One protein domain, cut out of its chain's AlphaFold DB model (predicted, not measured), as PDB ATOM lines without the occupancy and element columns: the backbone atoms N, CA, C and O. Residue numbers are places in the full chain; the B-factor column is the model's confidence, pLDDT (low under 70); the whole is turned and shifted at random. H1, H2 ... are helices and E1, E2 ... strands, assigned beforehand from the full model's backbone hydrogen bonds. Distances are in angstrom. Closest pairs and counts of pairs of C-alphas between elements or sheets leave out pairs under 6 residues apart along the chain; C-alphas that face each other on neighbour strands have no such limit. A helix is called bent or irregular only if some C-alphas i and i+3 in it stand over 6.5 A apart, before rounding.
ATOM      1  N   MET A   4     -34.128  38.972 -14.556       87.44
ATOM      2  CA  MET A   4     -34.206  38.768 -15.991       87.44
ATOM      3  C   MET A   4     -33.289  39.780 -16.659       87.44
ATOM      4  O   MET A   4     -33.370  40.973 -16.379       87.44
ATOM      5  N   THR A   5     -32.466  39.302 -17.579       88.88
ATOM      6  CA  THR A   5     -31.660  40.168 -18.430       88.88
ATOM      7  C   THR A   5     -32.269  40.198 -19.822       88.88
ATOM      8  O   THR A   5     -32.383  39.158 -20.471       88.88
ATOM      9  N   ILE A   6     -32.644  41.386 -20.285       88.38
ATOM     10  CA  ILE A   6     -33.025  41.647 -21.676       88.38
ATOM     11  C   ILE A   6     -31.848  42.365 -22.326       88.38
ATOM     12  O   ILE A   6     -31.316  43.316 -21.756       88.38
ATOM     13  N   ARG A   7     -31.424  41.903 -23.502       89.56
ATOM     14  CA  ARG A   7     -30.248  42.426 -24.198       89.56
ATOM     15  C   ARG A   7     -30.574  42.775 -25.640       89.56
ATOM     16  O   ARG A   7     -31.314  42.048 -26.296       89.56
ATOM     17  N   PHE A   8     -29.998  43.869 -26.122       89.00
ATOM     18  CA  PHE A   8     -30.087  44.299 -27.512       89.00
ATOM     19  C   PHE A   8     -28.758  44.914 -27.957       89.00
ATOM     20  O   PHE A   8     -28.169  45.680 -27.202       89.00
ATOM     21  N   GLN A   9     -28.296  44.618 -29.172       89.81
ATOM     22  CA  GLN A   9     -27.088  45.224 -29.736       89.81
ATOM     23  C   GLN A   9     -27.396  45.952 -31.043       89.81
ATOM     24  O   GLN A   9     -28.031  45.401 -31.941       89.81
ATOM     25  N   VAL A  10     -26.885  47.178 -31.162       88.00
ATOM     26  CA  VAL A  10     -26.893  47.986 -32.382       88.00
ATOM     27  C   VAL A  10     -25.472  48.469 -32.673       88.00
ATOM     28  O   VAL A  10     -24.892  49.257 -31.927       88.00
ATOM     29  N   GLY A  11     -24.879  47.965 -33.759       89.94
ATOM     30  CA  GLY A  11     -23.467  48.213 -34.064       89.94
ATOM     31  C   GLY A  11     -22.556  47.762 -32.914       89.94
ATOM     32  O   GLY A  11     -22.690  46.640 -32.427       89.94
ATOM     33  N   GLY A  12     -21.656  48.643 -32.472       92.12
ATOM     34  CA  GLY A  12     -20.776  48.413 -31.320       92.12
ATOM     35  C   GLY A  12     -21.403  48.720 -29.953       92.12
ATOM     36  O   GLY A  12     -20.712  48.636 -28.940       92.12
ATOM     37  N   VAL A  13     -22.689  49.091 -29.888       91.56
ATOM     38  CA  VAL A  13     -23.370  49.433 -28.629       91.56
ATOM     39  C   VAL A  13     -24.307  48.312 -28.203       91.56
ATOM     40  O   VAL A  13     -25.215  47.941 -28.948       91.56
ATOM     41  N   GLN A  14     -24.135  47.812 -26.979       92.56
ATOM     42  CA  GLN A  14     -25.004  46.798 -26.382       92.56
ATOM     43  C   GLN A  14     -25.759  47.368 -25.179       92.56
ATOM     44  O   GLN A  14     -25.176  47.936 -24.258       92.56
ATOM     45  N   LEU A  15     -27.078  47.221 -25.198       91.06
ATOM     46  CA  LEU A  15     -27.996  47.635 -24.149       91.06
ATOM     47  C   LEU A  15     -28.405  46.412 -23.332       91.06
ATOM     48  O   LEU A  15     -28.836  45.400 -23.887       91.06
ATOM     49  N   TYR A  16     -28.299  46.533 -22.016       92.12
ATOM     50  CA  TYR A  16     -28.802  45.584 -21.037       92.12
ATOM     51  C   TYR A  16     -29.926  46.242 -20.240       92.12
ATOM     52  O   TYR A  16     -29.799  47.387 -19.804       92.12
ATOM     53  N   TRP A  17     -31.005  45.503 -20.012       91.12
ATOM     54  CA  TRP A  17     -32.040  45.834 -19.040       91.12
ATOM     55  C   TRP A  17     -32.138  44.713 -18.015       91.12
ATOM     56  O   TRP A  17     -32.402  43.560 -18.366       91.12
ATOM     57  N   LEU A  18     -31.921  45.066 -16.753       90.69
ATOM     58  CA  LEU A  18     -32.095  44.194 -15.603       90.69
ATOM     59  C   LEU A  18     -33.514  44.381 -15.079       90.69
ATOM     60  O   LEU A  18     -33.895  45.489 -14.709       90.69
ATOM     61  N   ALA A  19     -34.298  43.314 -15.071       89.31
ATOM     62  CA  ALA A  19     -35.687  43.333 -14.642       89.31
ATOM     63  C   ALA A  19     -35.918  42.332 -13.509       89.31
ATOM     64  O   ALA A  19     -35.327  41.251 -13.477       89.31
ATOM     65  N   ASP A  20     -36.816  42.667 -12.590       87.50
ATOM     66  CA  ASP A  20     -37.292  41.711 -11.595       87.50
ATOM     67  C   ASP A  20     -38.141  40.620 -12.266       87.50
ATOM     68  O   ASP A  20     -39.144  40.896 -12.925       87.50
ATOM     69  N   MET A  21     -37.766  39.355 -12.063       86.62
ATOM     70  CA  MET A  21     -38.515  38.211 -12.592       86.62
ATOM     71  C   MET A  21     -39.889  38.017 -11.951       86.62
ATOM     72  O   MET A  21     -40.691  37.261 -12.493       86.62
ATOM     73  N   SER A  22     -40.180  38.652 -10.814       84.56
ATOM     74  CA  SER A  22     -41.531  38.647 -10.238       84.56
ATOM     75  C   SER A  22     -42.483  39.621 -10.943       84.56
ATOM     76  O   SER A  22     -43.694  39.602 -10.698       84.56
ATOM     77  N   ASP A  23     -41.960  40.479 -11.825       85.88
ATOM     78  CA  ASP A  23     -42.730  41.579 -12.371       85.88
ATOM     79  C   ASP A  23     -43.726  41.170 -13.453       85.88
ATOM     80  O   ASP A  23     -43.386  40.867 -14.597       85.88
ATOM     81  N   ARG A  24     -45.007  41.212 -13.082       85.94
ATOM     82  CA  ARG A  24     -46.122  40.875 -13.968       85.94
ATOM     83  C   ARG A  24     -46.197  41.788 -15.183       85.94
ATOM     84  O   ARG A  24     -46.612  41.314 -16.238       85.94
ATOM     85  N   ASP A  25     -45.818  43.056 -15.062       88.06
ATOM     86  CA  ASP A  25     -45.876  43.976 -16.200       88.06
ATOM     87  C   ASP A  25     -44.753  43.686 -17.205       88.06
ATOM     88  O   ASP A  25     -44.988  43.726 -18.414       88.06
ATOM     89  N   VAL A  26     -43.583  43.253 -16.725       88.38
ATOM     90  CA  VAL A  26     -42.491  42.753 -17.577       88.38
ATOM     91  C   VAL A  26     -42.926  41.500 -18.324       88.38
ATOM     92  O   VAL A  26     -42.791  41.429 -19.545       88.38
ATOM     93  N   TRP A  27     -43.528  40.534 -17.628       88.75
ATOM     94  CA  TRP A  27     -44.037  39.321 -18.275       88.75
ATOM     95  C   TRP A  27     -45.140  39.606 -19.295       88.75
ATOM     96  O   TRP A  27     -45.140  39.012 -20.372       88.75
ATOM     97  N   ARG A  28     -46.045  40.550 -19.010       89.06
ATOM     98  CA  ARG A  28     -47.066  40.994 -19.974       89.06
ATOM     99  C   ARG A  28     -46.444  41.595 -21.233       89.06
ATOM    100  O   ARG A  28     -46.927  41.316 -22.329       89.06
ATOM    101  N   ALA A  29     -45.388  42.396 -21.092       89.19
ATOM    102  CA  ALA A  29     -44.664  42.950 -22.233       89.19
ATOM    103  C   ALA A  29     -44.001  41.838 -23.062       89.19
ATOM    104  O   ALA A  29     -44.208  41.777 -24.272       89.19
ATOM    105  N   VAL A  30     -43.305  40.902 -22.409       87.81
ATOM    106  CA  VAL A  30     -42.675  39.741 -23.062       87.81
ATOM    107  C   VAL A  30     -43.700  38.885 -23.813       87.81
ATOM    108  O   VAL A  30     -43.457  38.491 -24.954       87.81
ATOM    109  N   ASP A  31     -44.869  38.630 -23.223       88.81
ATOM    110  CA  ASP A  31     -45.954  37.896 -23.885       88.81
ATOM    111  C   ASP A  31     -46.472  38.628 -25.127       88.81
ATOM    112  O   ASP A  31     -46.727  38.008 -26.164       88.81
ATOM    113  N   ALA A  32     -46.621  39.953 -25.043       90.25
ATOM    114  CA  ALA A  32     -47.037  40.764 -26.178       90.25
ATOM    115  C   ALA A  32     -45.998  40.721 -27.307       90.25
ATOM    116  O   ALA A  32     -46.376  40.572 -28.471       90.25
ATOM    117  N   TRP A  33     -44.708  40.791 -26.969       90.75
ATOM    118  CA  TRP A  33     -43.615  40.687 -27.936       90.75
ATOM    119  C   TRP A  33     -43.588  39.321 -28.620       90.75
ATOM    120  O   TRP A  33     -43.545  39.251 -29.846       90.75
ATOM    121  N   ARG A  34     -43.726  38.236 -27.847       86.75
ATOM    122  CA  ARG A  34     -43.842  36.860 -28.363       86.75
ATOM    123  C   ARG A  34     -44.996  36.714 -29.339       86.75
ATOM    124  O   ARG A  34     -44.809  36.211 -30.440       86.75
ATOM    125  N   LYS A  35     -46.186  37.175 -28.947       89.62
ATOM    126  CA  LYS A  35     -47.392  37.070 -29.774       89.62
ATOM    127  C   LYS A  35     -47.249  37.820 -31.100       89.62
ATOM    128  O   LYS A  35     -47.813  37.387 -32.099       89.62
ATOM    129  N   ARG A  36     -46.545  38.953 -31.095       89.44
ATOM    130  CA  ARG A  36     -46.346  39.801 -32.278       89.44
ATOM    131  C   ARG A  36     -45.106  39.428 -33.088       89.44
ATOM    132  O   ARG A  36     -44.981  39.893 -34.211       89.44
ATOM    133  N   GLY A  37     -44.199  38.628 -32.527       89.31
ATOM    134  CA  GLY A  37     -42.884  38.368 -33.112       89.31
ATOM    135  C   GLY A  37     -42.029  39.630 -33.227       89.31
ATOM    136  O   GLY A  37     -41.139  39.678 -34.067       89.31
ATOM    137  N   GLN A  38     -42.309  40.662 -32.422       90.06
ATOM    138  CA  GLN A  38     -41.666  41.973 -32.515       90.06
ATOM    139  C   GLN A  38     -41.509  42.626 -31.141       90.06
ATOM    140  O   GLN A  38     -42.420  42.565 -30.313       90.06
ATOM    141  N   VAL A  39     -40.386  43.314 -30.925       89.62
ATOM    142  CA  VAL A  39     -40.114  44.107 -29.717       89.62
ATOM    143  C   VAL A  39     -39.965  45.581 -30.114       89.62
ATOM    144  O   VAL A  39     -39.017  45.925 -30.821       89.62
ATOM    145  N   PRO A  40     -40.874  46.474 -29.686       89.12
ATOM    146  CA  PRO A  40     -40.651  47.908 -29.779       89.12
ATOM    147  C   PRO A  40     -39.677  48.360 -28.685       89.12
ATOM    148  O   PRO A  40     -39.872  48.064 -27.506       89.12
ATOM    149  N   ILE A  41     -38.647  49.108 -29.071       86.25
ATOM    150  CA  ILE A  41     -37.646  49.696 -28.181       86.25
ATOM    151  C   ILE A  41     -37.615  51.201 -28.425       86.25
ATOM    152  O   ILE A  41     -37.536  51.654 -29.568       86.25
ATOM    153  N   ALA A  42     -37.651  51.973 -27.343       86.75
ATOM    154  CA  ALA A  42     -37.373  53.400 -27.372       86.75
ATOM    155  C   ALA A  42     -35.962  53.637 -26.813       86.75
ATOM    156  O   ALA A  42     -35.650  53.189 -25.710       86.75
ATOM    157  N   ILE A  43     -35.107  54.308 -27.582       81.38
ATOM    158  CA  ILE A  43     -33.725  54.629 -27.208       81.38
ATOM    159  C   ILE A  43     -33.575  56.138 -27.307       81.38
ATOM    160  O   ILE A  43     -33.856  56.718 -28.353       81.38
ATOM    161  N   GLY A  44     -33.142  56.784 -26.234       79.12
ATOM    162  CA  GLY A  44     -33.057  58.235 -26.212       79.12
ATOM    163  C   GLY A  44     -32.157  58.779 -25.122       79.12
ATOM    164  O   GLY A  44     -31.742  58.058 -24.215       79.12
ATOM    165  N   HIS A  45     -31.863  60.069 -25.231       73.56
ATOM    166  CA  HIS A  45     -31.121  60.843 -24.249       73.56
ATOM    167  C   HIS A  45     -31.694  62.262 -24.201       73.56
ATOM    168  O   HIS A  45     -31.742  62.916 -25.238       73.56
ATOM    169  N   SER A  46     -32.097  62.711 -23.005       66.81
ATOM    170  CA  SER A  46     -32.635  64.047 -22.674       66.81
ATOM    171  C   SER A  46     -33.794  64.530 -23.563       66.81
ATOM    172  O   SER A  46     -34.953  64.491 -23.167       66.81
ATOM    173  N   ASP A  47     -33.492  64.977 -24.777       76.81
ATOM    174  CA  ASP A  47     -34.390  65.627 -25.729       76.81
ATOM    175  C   ASP A  47     -34.573  64.843 -27.039       76.81
ATOM    176  O   ASP A  47     -35.404  65.210 -27.872       76.81
ATOM    177  N   GLN A  48     -33.835  63.746 -27.226       76.69
ATOM    178  CA  GLN A  48     -33.893  62.922 -28.430       76.69
ATOM    179  C   GLN A  48     -34.375  61.515 -28.108       76.69
ATOM    180  O   GLN A  48     -33.853  60.859 -27.208       76.69
ATOM    181  N   LEU A  49     -35.352  61.035 -28.880       82.88
ATOM    182  CA  LEU A  49     -35.913  59.696 -28.754       82.88
ATOM    183  C   LEU A  49     -36.059  59.064 -30.138       82.88
ATOM    184  O   LEU A  49     -36.675  59.635 -31.035       82.88
ATOM    185  N   ALA A  50     -35.502  57.873 -30.292       81.62
ATOM    186  CA  ALA A  50     -35.676  57.020 -31.452       81.62
ATOM    187  C   ALA A  50     -36.517  55.803 -31.063       81.62
ATOM    188  O   ALA A  50     -36.325  55.215 -29.998       81.62
ATOM    189  N   TYR A  51     -37.422  55.406 -31.952       85.62
ATOM    190  CA  TYR A  51     -38.210  54.188 -31.815       85.62
ATOM    191  C   TYR A  51     -37.756  53.184 -32.858       85.62
ATOM    192  O   TYR A  51     -37.690  53.498 -34.046       85.62
ATOM    193  N   VAL A  52     -37.457  51.974 -32.408       84.31
ATOM    194  CA  VAL A  52     -37.050  50.866 -33.267       84.31
ATOM    195  C   VAL A  52     -37.962  49.690 -32.974       84.31
ATOM    196  O   VAL A  52     -38.231  49.380 -31.816       84.31
ATOM    197  N   VAL A  53     -38.448  49.032 -34.020       88.19
ATOM    198  CA  VAL A  53     -39.129  47.743 -33.898       88.19
ATOM    199  C   VAL A  53     -38.172  46.691 -34.416       88.19
ATOM    200  O   VAL A  53     -37.695  46.799 -35.544       88.19
ATOM    201  N   ILE A  54     -37.872  45.704 -33.581       85.81
ATOM    202  CA  ILE A  54     -36.984  44.603 -33.947       85.81
ATOM    203  C   ILE A  54     -37.770  43.306 -34.027       85.81
ATOM    204  O   ILE A  54     -38.684  43.078 -33.228       85.81
ATOM    205  N   ASP A  55     -37.392  42.453 -34.972       85.94
ATOM    206  CA  ASP A  55     -37.937  41.107 -35.051       85.94
ATOM    207  C   ASP A  55     -37.503  40.308 -33.823       85.94
ATOM    208  O   ASP A  55     -36.340  40.296 -33.414       85.94
ATOM    209  N   TYR A  56     -38.472  39.634 -33.223       79.81
ATOM    210  CA  TYR A  56     -38.292  38.821 -32.039       79.81
ATOM    211  C   TYR A  56     -38.470  37.357 -32.406       79.81
ATOM    212  O   TYR A  56     -39.584  36.843 -32.532       79.81
ATOM    213  N   ALA A  57     -37.344  36.669 -32.557       73.31
ATOM    214  CA  ALA A  57     -37.334  35.224 -32.649       73.31
ATOM    215  C   ALA A  57     -37.490  34.652 -31.235       73.31
ATOM    216  O   ALA A  57     -36.540  34.622 -30.451       73.31
ATOM    217  N   ALA A  58     -38.702  34.208 -30.906       62.59
ATOM    218  CA  ALA A  58     -38.975  33.489 -29.670       62.59
ATOM    219  C   ALA A  58     -38.248  32.132 -29.692       62.59
ATOM    220  O   ALA A  58     -38.818  31.106 -30.055       62.59
ATOM    221  N   GLY A  59     -36.965  32.110 -29.325       60.72
ATOM    222  CA  GLY A  59     -36.317  30.874 -28.900       60.72
ATOM    223  C   GLY A  59     -37.013  30.343 -27.645       60.72
ATOM    224  O   GLY A  59     -37.645  31.111 -26.917       60.72
ATOM    225  N   SER A  60     -36.906  29.040 -27.366       54.16
ATOM    226  CA  SER A  60     -37.420  28.477 -26.114       54.16
ATOM    227  C   SER A  60     -36.755  29.195 -24.936       54.16
ATOM    228  O   SER A  60     -35.592  28.940 -24.614       54.16
ATOM    229  N   MET A  61     -37.460  30.132 -24.308       60.97
ATOM    230  CA  MET A  61     -36.930  30.832 -23.152       60.97
ATOM    231  C   MET A  61     -37.011  29.875 -21.969       60.97
ATOM    232  O   MET A  61     -38.071  29.679 -21.382       60.97
ATOM    233  N   THR A  62     -35.858  29.357 -21.544       65.31
ATOM    234  CA  THR A  62     -35.676  28.641 -20.265       65.31
ATOM    235  C   THR A  62     -36.213  29.436 -19.065       65.31
ATOM    236  O   THR A  62     -36.352  28.901 -17.970       65.31
ATOM    237  N   LEU A  63     -36.514  30.722 -19.266       71.25
ATOM    238  CA  LEU A  63     -37.058  31.627 -18.273       71.25
ATOM    239  C   LEU A  63     -38.537  31.378 -17.938       71.25
ATOM    240  O   LEU A  63     -38.949  31.756 -16.848       71.25
ATOM    241  N   ASP A  64     -39.318  30.707 -18.794       73.19
ATOM    242  CA  ASP A  64     -40.753  30.478 -18.537       73.19
ATOM    243  C   ASP A  64     -41.011  29.671 -17.259       73.19
ATOM    244  O   ASP A  64     -41.993  29.911 -16.563       73.19
ATOM    245  N   ARG A  65     -40.078  28.788 -16.879       73.62
ATOM    246  CA  ARG A  65     -40.160  28.007 -15.630       73.62
ATOM    247  C   ARG A  65     -40.230  28.870 -14.368       73.62
ATOM    248  O   ARG A  65     -40.673  28.401 -13.331       73.62
ATOM    249  N   PHE A  66     -39.767  30.113 -14.456       73.50
ATOM    250  CA  PHE A  66     -39.675  31.032 -13.329       73.50
ATOM    251  C   PHE A  66     -40.917  31.920 -13.177       73.50
ATOM    252  O   PHE A  66     -41.033  32.618 -12.169       73.50
ATOM    253  N   ARG A  67     -41.834  31.884 -14.154       72.44
ATOM    254  CA  ARG A  67     -43.025  32.738 -14.239       72.44
ATOM    255  C   ARG A  67     -44.040  32.475 -13.126       72.44
ATOM    256  O   ARG A  67     -44.578  33.424 -12.564       72.44
ATOM    257  N   ASP A  68     -44.276  31.205 -12.810       67.38
ATOM    258  CA  ASP A  68     -45.318  30.779 -11.863       67.38
ATOM    259  C   ASP A  68     -44.788  30.571 -10.436       67.38
ATOM    260  O   ASP A  68     -45.523  30.158  -9.536       67.38
ATOM    261  N   GLU A  69     -43.509  30.870 -10.199       69.44
ATOM    262  CA  GLU A  69     -42.966  30.877  -8.847       69.44
ATOM    263  C   GLU A  69     -43.619  32.024  -8.065       69.44
ATOM    264  O   GLU A  69     -43.399  33.200  -8.366       69.44
ATOM    265  N   ILE A  70     -44.429  31.683  -7.056       59.78
ATOM    266  CA  ILE A  70     -44.956  32.646  -6.083       59.78
ATOM    267  C   ILE A  70     -43.757  33.322  -5.418       59.78
ATOM    268  O   ILE A  70     -42.956  32.668  -4.749       59.78
ATOM    269  N   ARG A  71     -43.633  34.637  -5.605       67.94
ATOM    270  CA  ARG A  71     -42.517  35.425  -5.082       67.94
ATOM    271  C   ARG A  71     -43.017  36.527  -4.173       67.94
ATOM    272  O   ARG A  71     -44.073  37.111  -4.400       67.94
ATOM    273  N   LEU A  72     -42.216  36.783  -3.146       67.44
ATOM    274  CA  LEU A  72     -42.327  37.988  -2.343       67.44
ATOM    275  C   LEU A  72     -42.094  39.197  -3.253       67.44
ATOM    276  O   LEU A  72     -41.258  39.133  -4.157       67.44
ATOM    277  N   GLU A  73     -42.839  40.273  -3.009       73.50
ATOM    278  CA  GLU A  73     -42.578  41.560  -3.653       73.50
ATOM    279  C   GLU A  73     -41.109  41.967  -3.427       73.50
ATOM    280  O   GLU A  73     -40.564  41.710  -2.344       73.50
ATOM    281  N   PRO A  74     -40.447  42.564  -4.435       76.00
ATOM    282  CA  PRO A  74     -39.066  43.002  -4.298       76.00
ATOM    283  C   PRO A  74     -38.936  44.047  -3.179       76.00
ATOM    284  O   PRO A  74     -39.789  44.921  -3.016       76.00
ATOM    285  N   SER A  75     -37.867  43.950  -2.389       82.00
ATOM    286  CA  SER A  75     -37.551  44.905  -1.321       82.00
ATOM    287  C   SER A  75     -36.724  46.084  -1.845       82.00
ATOM    288  O   SER A  75     -36.147  46.014  -2.929       82.00
ATOM    289  N   GLN A  76     -36.599  47.151  -1.049       84.44
ATOM    290  CA  GLN A  76     -35.649  48.237  -1.336       84.44
ATOM    291  C   GLN A  76     -34.217  47.699  -1.497       84.44
ATOM    292  O   GLN A  76     -33.539  48.026  -2.462       84.44
ATOM    293  N   GLU A  77     -33.805  46.785  -0.612       85.00
ATOM    294  CA  GLU A  77     -32.480  46.151  -0.642       85.00
ATOM    295  C   GLU A  77     -32.199  45.424  -1.965       85.00
ATOM    296  O   GLU A  77     -31.065  45.414  -2.442       85.00
ATOM    297  N   PHE A  78     -33.225  44.830  -2.587       84.31
ATOM    298  CA  PHE A  78     -33.084  44.235  -3.914       84.31
ATOM    299  C   PHE A  78     -32.715  45.299  -4.951       84.31
ATOM    300  O   PHE A  78     -31.769  45.108  -5.711       84.31
ATOM    301  N   PHE A  79     -33.435  46.420  -4.972       86.12
ATOM    302  CA  PHE A  79     -33.190  47.493  -5.933       86.12
ATOM    303  C   PHE A  79     -31.849  48.187  -5.715       86.12
ATOM    304  O   PHE A  79     -31.173  48.494  -6.699       86.12
ATOM    305  N   ASP A  80     -31.431  48.362  -4.464       85.88
ATOM    306  CA  ASP A  80     -30.109  48.892  -4.130       85.88
ATOM    307  C   ASP A  80     -29.011  47.961  -4.665       85.88
ATOM    308  O   ASP A  80     -28.111  48.404  -5.377       85.88
ATOM    309  N   MET A  81     -29.147  46.650  -4.436       85.81
ATOM    310  CA  MET A  81     -28.199  45.649  -4.927       85.81
ATOM    311  C   MET A  81     -28.151  45.583  -6.458       85.81
ATOM    312  O   MET A  81     -27.070  45.536  -7.040       85.81
ATOM    313  N   VAL A  82     -29.301  45.573  -7.143       87.00
ATOM    314  CA  VAL A  82     -29.311  45.526  -8.616       87.00
ATOM    315  C   VAL A  82     -28.728  46.810  -9.201       87.00
ATOM    316  O   VAL A  82     -28.018  46.748 -10.204       87.00
ATOM    317  N   SER A  83     -28.975  47.957  -8.566       86.75
ATOM    318  CA  SER A  83     -28.389  49.236  -8.974       86.75
ATOM    319  C   SER A  83     -26.870  49.240  -8.791       86.75
ATOM    320  O   SER A  83     -26.150  49.660  -9.697       86.75
ATOM    321  N   GLU A  84     -26.370  48.707  -7.672       86.50
ATOM    322  CA  GLU A  84     -24.933  48.534  -7.437       86.50
ATOM    323  C   GLU A  84     -24.310  47.662  -8.531       86.50
ATOM    324  O   GLU A  84     -23.372  48.096  -9.204       86.50
ATOM    325  N   VAL A  85     -24.892  46.488  -8.799       85.81
ATOM    326  CA  VAL A  85     -24.423  45.585  -9.859       85.81
ATOM    327  C   VAL A  85     -24.444  46.272 -11.228       85.81
ATOM    328  O   VAL A  85     -23.457  46.177 -11.960       85.81
ATOM    329  N   ALA A  86     -25.516  46.994 -11.569       86.69
ATOM    330  CA  ALA A  86     -25.638  47.712 -12.838       86.69
ATOM    331  C   ALA A  86     -24.568  48.799 -13.018       86.69
ATOM    332  O   ALA A  86     -24.156  49.063 -14.142       86.69
ATOM    333  N   SER A  87     -24.106  49.408 -11.923       86.06
ATOM    334  CA  SER A  87     -23.070  50.450 -11.931       86.06
ATOM    335  C   SER A  87     -21.637  49.933 -11.739       86.06
ATOM    336  O   SER A  87     -20.684  50.699 -11.862       86.06
ATOM    337  N   SER A  88     -21.466  48.643 -11.437       86.00
ATOM    338  CA  SER A  88     -20.179  48.070 -11.015       86.00
ATOM    339  C   SER A  88     -19.158  47.846 -12.140       86.00
ATOM    340  O   SER A  88     -17.998  47.552 -11.856       86.00
ATOM    341  N   GLY A  89     -19.567  47.919 -13.410       87.06
ATOM    342  CA  GLY A  89     -18.728  47.507 -14.541       87.06
ATOM    343  C   GLY A  89     -18.746  45.994 -14.819       87.06
ATOM    344  O   GLY A  89     -18.069  45.524 -15.737       87.06
ATOM    345  N   PHE A  90     -19.476  45.202 -14.019       88.88
ATOM    346  CA  PHE A  90     -19.498  43.741 -14.142       88.88
ATOM    347  C   PHE A  90     -20.023  43.273 -15.504       88.88
ATOM    348  O   PHE A  90     -19.441  42.378 -16.118       88.88
ATOM    349  N   PHE A  91     -21.109  43.875 -15.991       88.00
ATOM    350  CA  PHE A  91     -21.700  43.502 -17.276       88.00
ATOM    351  C   PHE A  91     -20.803  43.916 -18.437       88.00
ATOM    352  O   PHE A  91     -20.621  43.142 -19.368       88.00
ATOM    353  N   GLU A  92     -20.193  45.090 -18.353       89.62
ATOM    354  CA  GLU A  92     -19.253  45.623 -19.328       89.62
ATOM    355  C   GLU A  92     -18.039  44.702 -19.484       89.62
ATOM    356  O   GLU A  92     -17.624  44.413 -20.604       89.62
ATOM    357  N   ALA A  93     -17.513  44.175 -18.374       89.44
ATOM    358  CA  ALA A  93     -16.377  43.256 -18.379       89.44
ATOM    359  C   ALA A  93     -16.707  41.855 -18.927       89.44
ATOM    360  O   ALA A  93     -15.804  41.139 -19.358       89.44
ATOM    361  N   GLN A  94     -17.974  41.436 -18.870       91.25
ATOM    362  CA  GLN A  94     -18.426  40.102 -19.291       91.25
ATOM    363  C   GLN A  94     -19.187  40.109 -20.624       91.25
ATOM    364  O   GLN A  94     -19.550  39.047 -21.134       91.25
ATOM    365  N   ALA A  95     -19.461  41.286 -21.183       91.75
ATOM    366  CA  ALA A  95     -20.241  41.427 -22.396       91.75
ATOM    367  C   ALA A  95     -19.518  40.814 -23.598       91.75
ATOM    368  O   ALA A  95     -18.323  41.011 -23.824       91.75
ATOM    369  N   THR A  96     -20.282  40.085 -24.403       92.38
ATOM    370  CA  THR A  96     -19.836  39.522 -25.673       92.38
ATOM    371  C   THR A  96     -20.745  40.011 -26.785       92.38
ATOM    372  O   THR A  96     -21.940  40.248 -26.578       92.38
ATOM    373  N   THR A  97     -20.162  40.185 -27.969       92.94
ATOM    374  CA  THR A  97     -20.901  40.664 -29.135       92.94
ATOM    375  C   THR A  97     -21.934  39.634 -29.592       92.94
ATOM    376  O   THR A  97     -21.631  38.450 -29.742       92.94
ATOM    377  N   ASP A  98     -23.153  40.105 -29.828       87.62
ATOM    378  CA  ASP A  98     -24.240  39.380 -30.487       87.62
ATOM    379  C   ASP A  98     -24.109  39.417 -32.016       87.62
ATOM    380  O   ASP A  98     -24.783  38.665 -32.718       87.62
ATOM    381  N   ILE A  99     -23.239  40.285 -32.545       88.88
ATOM    382  CA  ILE A  99     -23.027  40.474 -33.979       88.88
ATOM    383  C   ILE A  99     -21.626  39.956 -34.338       88.88
ATOM    384  O   ILE A  99     -20.626  40.613 -34.026       88.88
ATOM    385  N   PRO A 100     -21.513  38.792 -35.008       91.19
ATOM    386  CA  PRO A 100     -20.222  38.218 -35.373       91.19
ATOM    387  C   PRO A 100     -19.321  39.213 -36.114       91.19
ATOM    388  O   PRO A 100     -19.738  39.856 -37.075       91.19
ATOM    389  N   GLY A 101     -18.074  39.343 -35.657       91.50
ATOM    390  CA  GLY A 101     -17.079  40.237 -36.259       91.50
ATOM    391  C   GLY A 101     -17.230  41.724 -35.917       91.50
ATOM    392  O   GLY A 101     -16.384  42.511 -36.331       91.50
ATOM    393  N   THR A 102     -18.250  42.120 -35.149       93.75
ATOM    394  CA  THR A 102     -18.414  43.505 -34.682       93.75
ATOM    395  C   THR A 102     -17.931  43.619 -33.234       93.75
ATOM    396  O   THR A 102     -18.526  42.974 -32.367       93.75
ATOM    397  N   PRO A 103     -16.866  44.387 -32.938       92.94
ATOM    398  CA  PRO A 103     -16.425  44.606 -31.564       92.94
ATOM    399  C   PRO A 103     -17.450  45.437 -30.780       92.94
ATOM    400  O   PRO A 103     -18.215  46.207 -31.360       92.94
ATOM    401  N   LEU A 104     -17.460  45.270 -29.457       94.38
ATOM    402  CA  LEU A 104     -18.235  46.126 -28.563       94.38
ATOM    403  C   LEU A 104     -17.413  47.366 -28.206       94.38
ATOM    404  O   LEU A 104     -16.322  47.246 -27.654       94.38
ATOM    405  N   ASP A 105     -17.969  48.540 -28.486       93.44
ATOM    406  CA  ASP A 105     -17.411  49.844 -28.121       93.44
ATOM    407  C   ASP A 105     -17.982  50.335 -26.789       93.44
ATOM    408  O   ASP A 105     -17.312  51.019 -26.014       93.44
ATOM    409  N   ARG A 106     -19.256  50.018 -26.528       92.31
ATOM    410  CA  ARG A 106     -19.972  50.489 -25.346       92.31
ATOM    411  C   ARG A 106     -21.034  49.499 -24.905       92.31
ATOM    412  O   ARG A 106     -21.819  49.004 -25.709       92.31
ATOM    413  N   VAL A 107     -21.116  49.299 -23.599       91.94
ATOM    414  CA  VAL A 107     -22.187  48.551 -22.945       91.94
ATOM    415  C   VAL A 107     -22.923  49.516 -22.020       91.94
ATOM    416  O   VAL A 107     -22.297  50.322 -21.336       91.94
ATOM    417  N   ILE A 108     -24.253  49.501 -22.062       90.31
ATOM    418  CA  ILE A 108     -25.111  50.353 -21.235       90.31
ATOM    419  C   ILE A 108     -26.049  49.446 -20.456       90.31
ATOM    420  O   ILE A 108     -26.847  48.723 -21.052       90.31
ATOM    421  N   VAL A 109     -25.971  49.507 -19.131       90.25
ATOM    422  CA  VAL A 109     -26.807  48.711 -18.235       90.25
ATOM    423  C   VAL A 109     -27.887  49.594 -17.632       90.25
ATOM    424  O   VAL A 109     -27.610  50.642 -17.058       90.25
ATOM    425  N   ASN A 110     -29.132  49.164 -17.775       88.56
ATOM    426  CA  ASN A 110     -30.309  49.854 -17.276       88.56
ATOM    427  C   ASN A 110     -31.050  48.952 -16.297       88.56
ATOM    428  O   ASN A 110     -31.078  47.731 -16.455       88.56
ATOM    429  N   LEU A 111     -31.726  49.566 -15.336       87.75
ATOM    430  CA  LEU A 111     -32.733  48.895 -14.532       87.75
ATOM    431  C   LEU A 111     -34.106  49.126 -15.174       87.75
ATOM    432  O   LEU A 111     -34.482  50.265 -15.452       87.75
ATOM    433  N   LEU A 112     -34.851  48.053 -15.416       88.19
ATOM    434  CA  LEU A 112     -36.212  48.123 -15.931       88.19
ATOM    435  C   LEU A 112     -37.195  48.119 -14.762       88.19
ATOM    436  O   LEU A 112     -37.217  47.183 -13.966       88.19
ATOM    437  N   VAL A 113     -37.988  49.183 -14.667       86.69
ATOM    438  CA  VAL A 113     -38.820  49.481 -13.498       86.69
ATOM    439  C   VAL A 113     -40.256  49.682 -13.959       86.69
ATOM    440  O   VAL A 113     -40.543  50.602 -14.728       86.69
ATOM    441  N   SER A 114     -41.173  48.839 -13.489       86.50
ATOM    442  CA  SER A 114     -42.608  49.032 -13.726       86.50
ATOM    443  C   SER A 114     -43.195  50.119 -12.818       86.50
ATOM    444  O   SER A 114     -42.598  50.471 -11.796       86.50
ATOM    445  N   PRO A 115     -44.399  50.648 -13.123       85.56
ATOM    446  CA  PRO A 115     -45.048  51.661 -12.292       85.56
ATOM    447  C   PRO A 115     -45.127  51.298 -10.800       85.56
ATOM    448  O   PRO A 115     -44.893  52.151  -9.949       85.56
ATOM    449  N   ARG A 116     -45.379  50.025 -10.469       82.50
ATOM    450  CA  ARG A 116     -45.463  49.548  -9.074       82.50
ATOM    451  C   ARG A 116     -44.114  49.538  -8.339       82.50
ATOM    452  O   ARG A 116     -44.085  49.597  -7.113       82.50
ATOM    453  N   GLN A 117     -43.008  49.479  -9.079       85.25
ATOM    454  CA  GLN A 117     -41.646  49.431  -8.545       85.25
ATOM    455  C   GLN A 117     -40.989  50.812  -8.441       85.25
ATOM    456  O   GLN A 117     -39.930  50.943  -7.836       85.25
ATOM    457  N   GLN A 118     -41.616  51.863  -8.980       83.44
ATOM    458  CA  GLN A 118     -41.065  53.225  -8.952       83.44
ATOM    459  C   GLN A 118     -40.761  53.728  -7.537       83.44
ATOM    460  O   GLN A 118     -39.860  54.543  -7.359       83.44
ATOM    461  N   GLN A 119     -41.497  53.235  -6.537       82.12
ATOM    462  CA  GLN A 119     -41.283  53.569  -5.129       82.12
ATOM    463  C   GLN A 119     -39.893  53.176  -4.608       82.12
ATOM    464  O   GLN A 119     -39.432  53.785  -3.651       82.12
ATOM    465  N   TYR A 120     -39.229  52.206  -5.245       80.44
ATOM    466  CA  TYR A 120     -37.927  51.701  -4.810       80.44
ATOM    467  C   TYR A 120     -36.736  52.420  -5.452       80.44
ATOM    468  O   TYR A 120     -35.583  52.125  -5.148       80.44
ATOM    469  N   VAL A 121     -36.987  53.358  -6.369       72.81
ATOM    470  CA  VAL A 121     -35.930  54.036  -7.124       72.81
ATOM    471  C   VAL A 121     -35.765  55.460  -6.606       72.81
ATOM    472  O   VAL A 121     -36.483  56.383  -6.993       72.81
TER     473      VAL A 121
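Overview. This is residues 4 to 121 of the 140 residues of an uncharacterized protein of Caballeronia fortuita (UniProt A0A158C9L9). A small, twisted sheet of three strands, E1, E2 and E5, has H3 and H4 over one face along its edge strand E5, while a separate two-stranded hairpin, E3 and E4, reaches away from it with its tip, residues 44 to 49, sticking out. H1 joins E2 to that hairpin and only grazes the three-stranded sheet; H2 and H5 lie off that sheet. The 118 printed residues hold five named helices and five named strands, in the order E1 E2 H1 E3 E4 H2 H3 H4 E5 H5, of mixed class. The larger sheet, in the order E1, E2, E5, is mixed; the smaller is antiparallel. The whole is compact, with a radius of gyration of the C-alphas of 15.1 A and spans of 42 by 34 by 31 A.

Arrangement. E1, residues 4 to 10, and E2, residues 13 to 20, form an antiparallel hairpin, with N 6 and O 17 2.9 A apart. E5, residues 106 to 112, is parallel to E2, with N 16 and O 108 2.8 A apart. This sheet is twisted, its C-alphas up to 4.3 A off the best plane. H1, residues 24 to 36, grazes it with residues 26 to 30. E3, residues 38 to 45, and E4, residues 48 to 55, form the second hairpin, with N 41 and O 52 2.8 A apart; both are apart from E1, E2 and E5. H2, residues 62 to 66, is only just apart from E1, at 8.0 A. H3, residues 76 to 87, runs along the strands over E5 at a height over the sheet of 7.3 A; the closest C-alphas, of Ala 86 and Val 109, are 5.6 A apart. H4, residues 90 to 94, lies over E5 on the same face; the C-alphas of Glu 92 and Val 107 are closest, at 5.5 A. H5, residues 115 to 120, is irregular, with C-alphas 116 and 119 7.0 A apart. H5 is close to but not clearly touching H3, the C-alphas of Gln 76 and Tyr 120 being 5.4 A apart. In H1, H3 and H4 every O i to N i+4 pair is within hydrogen-bond range; H2 has 0 of 1 and H5 0 of 2, beside 1 of 2 and 2 of 3 O i to N i+3 pairs.

Along the chain. E1 begins at C-alpha 4, (-34.206, 38.768, -15.991), and measures 20.2 A; E2 measures 23.3 A, H1 18.3 A, E3 23.1 A, E4 23.2 A, H3 16.6 A and E5 18.9 A. H5 ends at C-alpha 120, (-37.927, 51.701, -4.810).

Size, cuts and confidence. The C-alphas of Leu 72 and Gly 101 are the two farthest apart, at 42.3 A. The printed part has no cut, and the link from H4 to E5, 11 residues, is long. Mean pLDDT of the printed part is 84.2; residue 46, residues 58 to 62 and residues 68 to 72 are under 70.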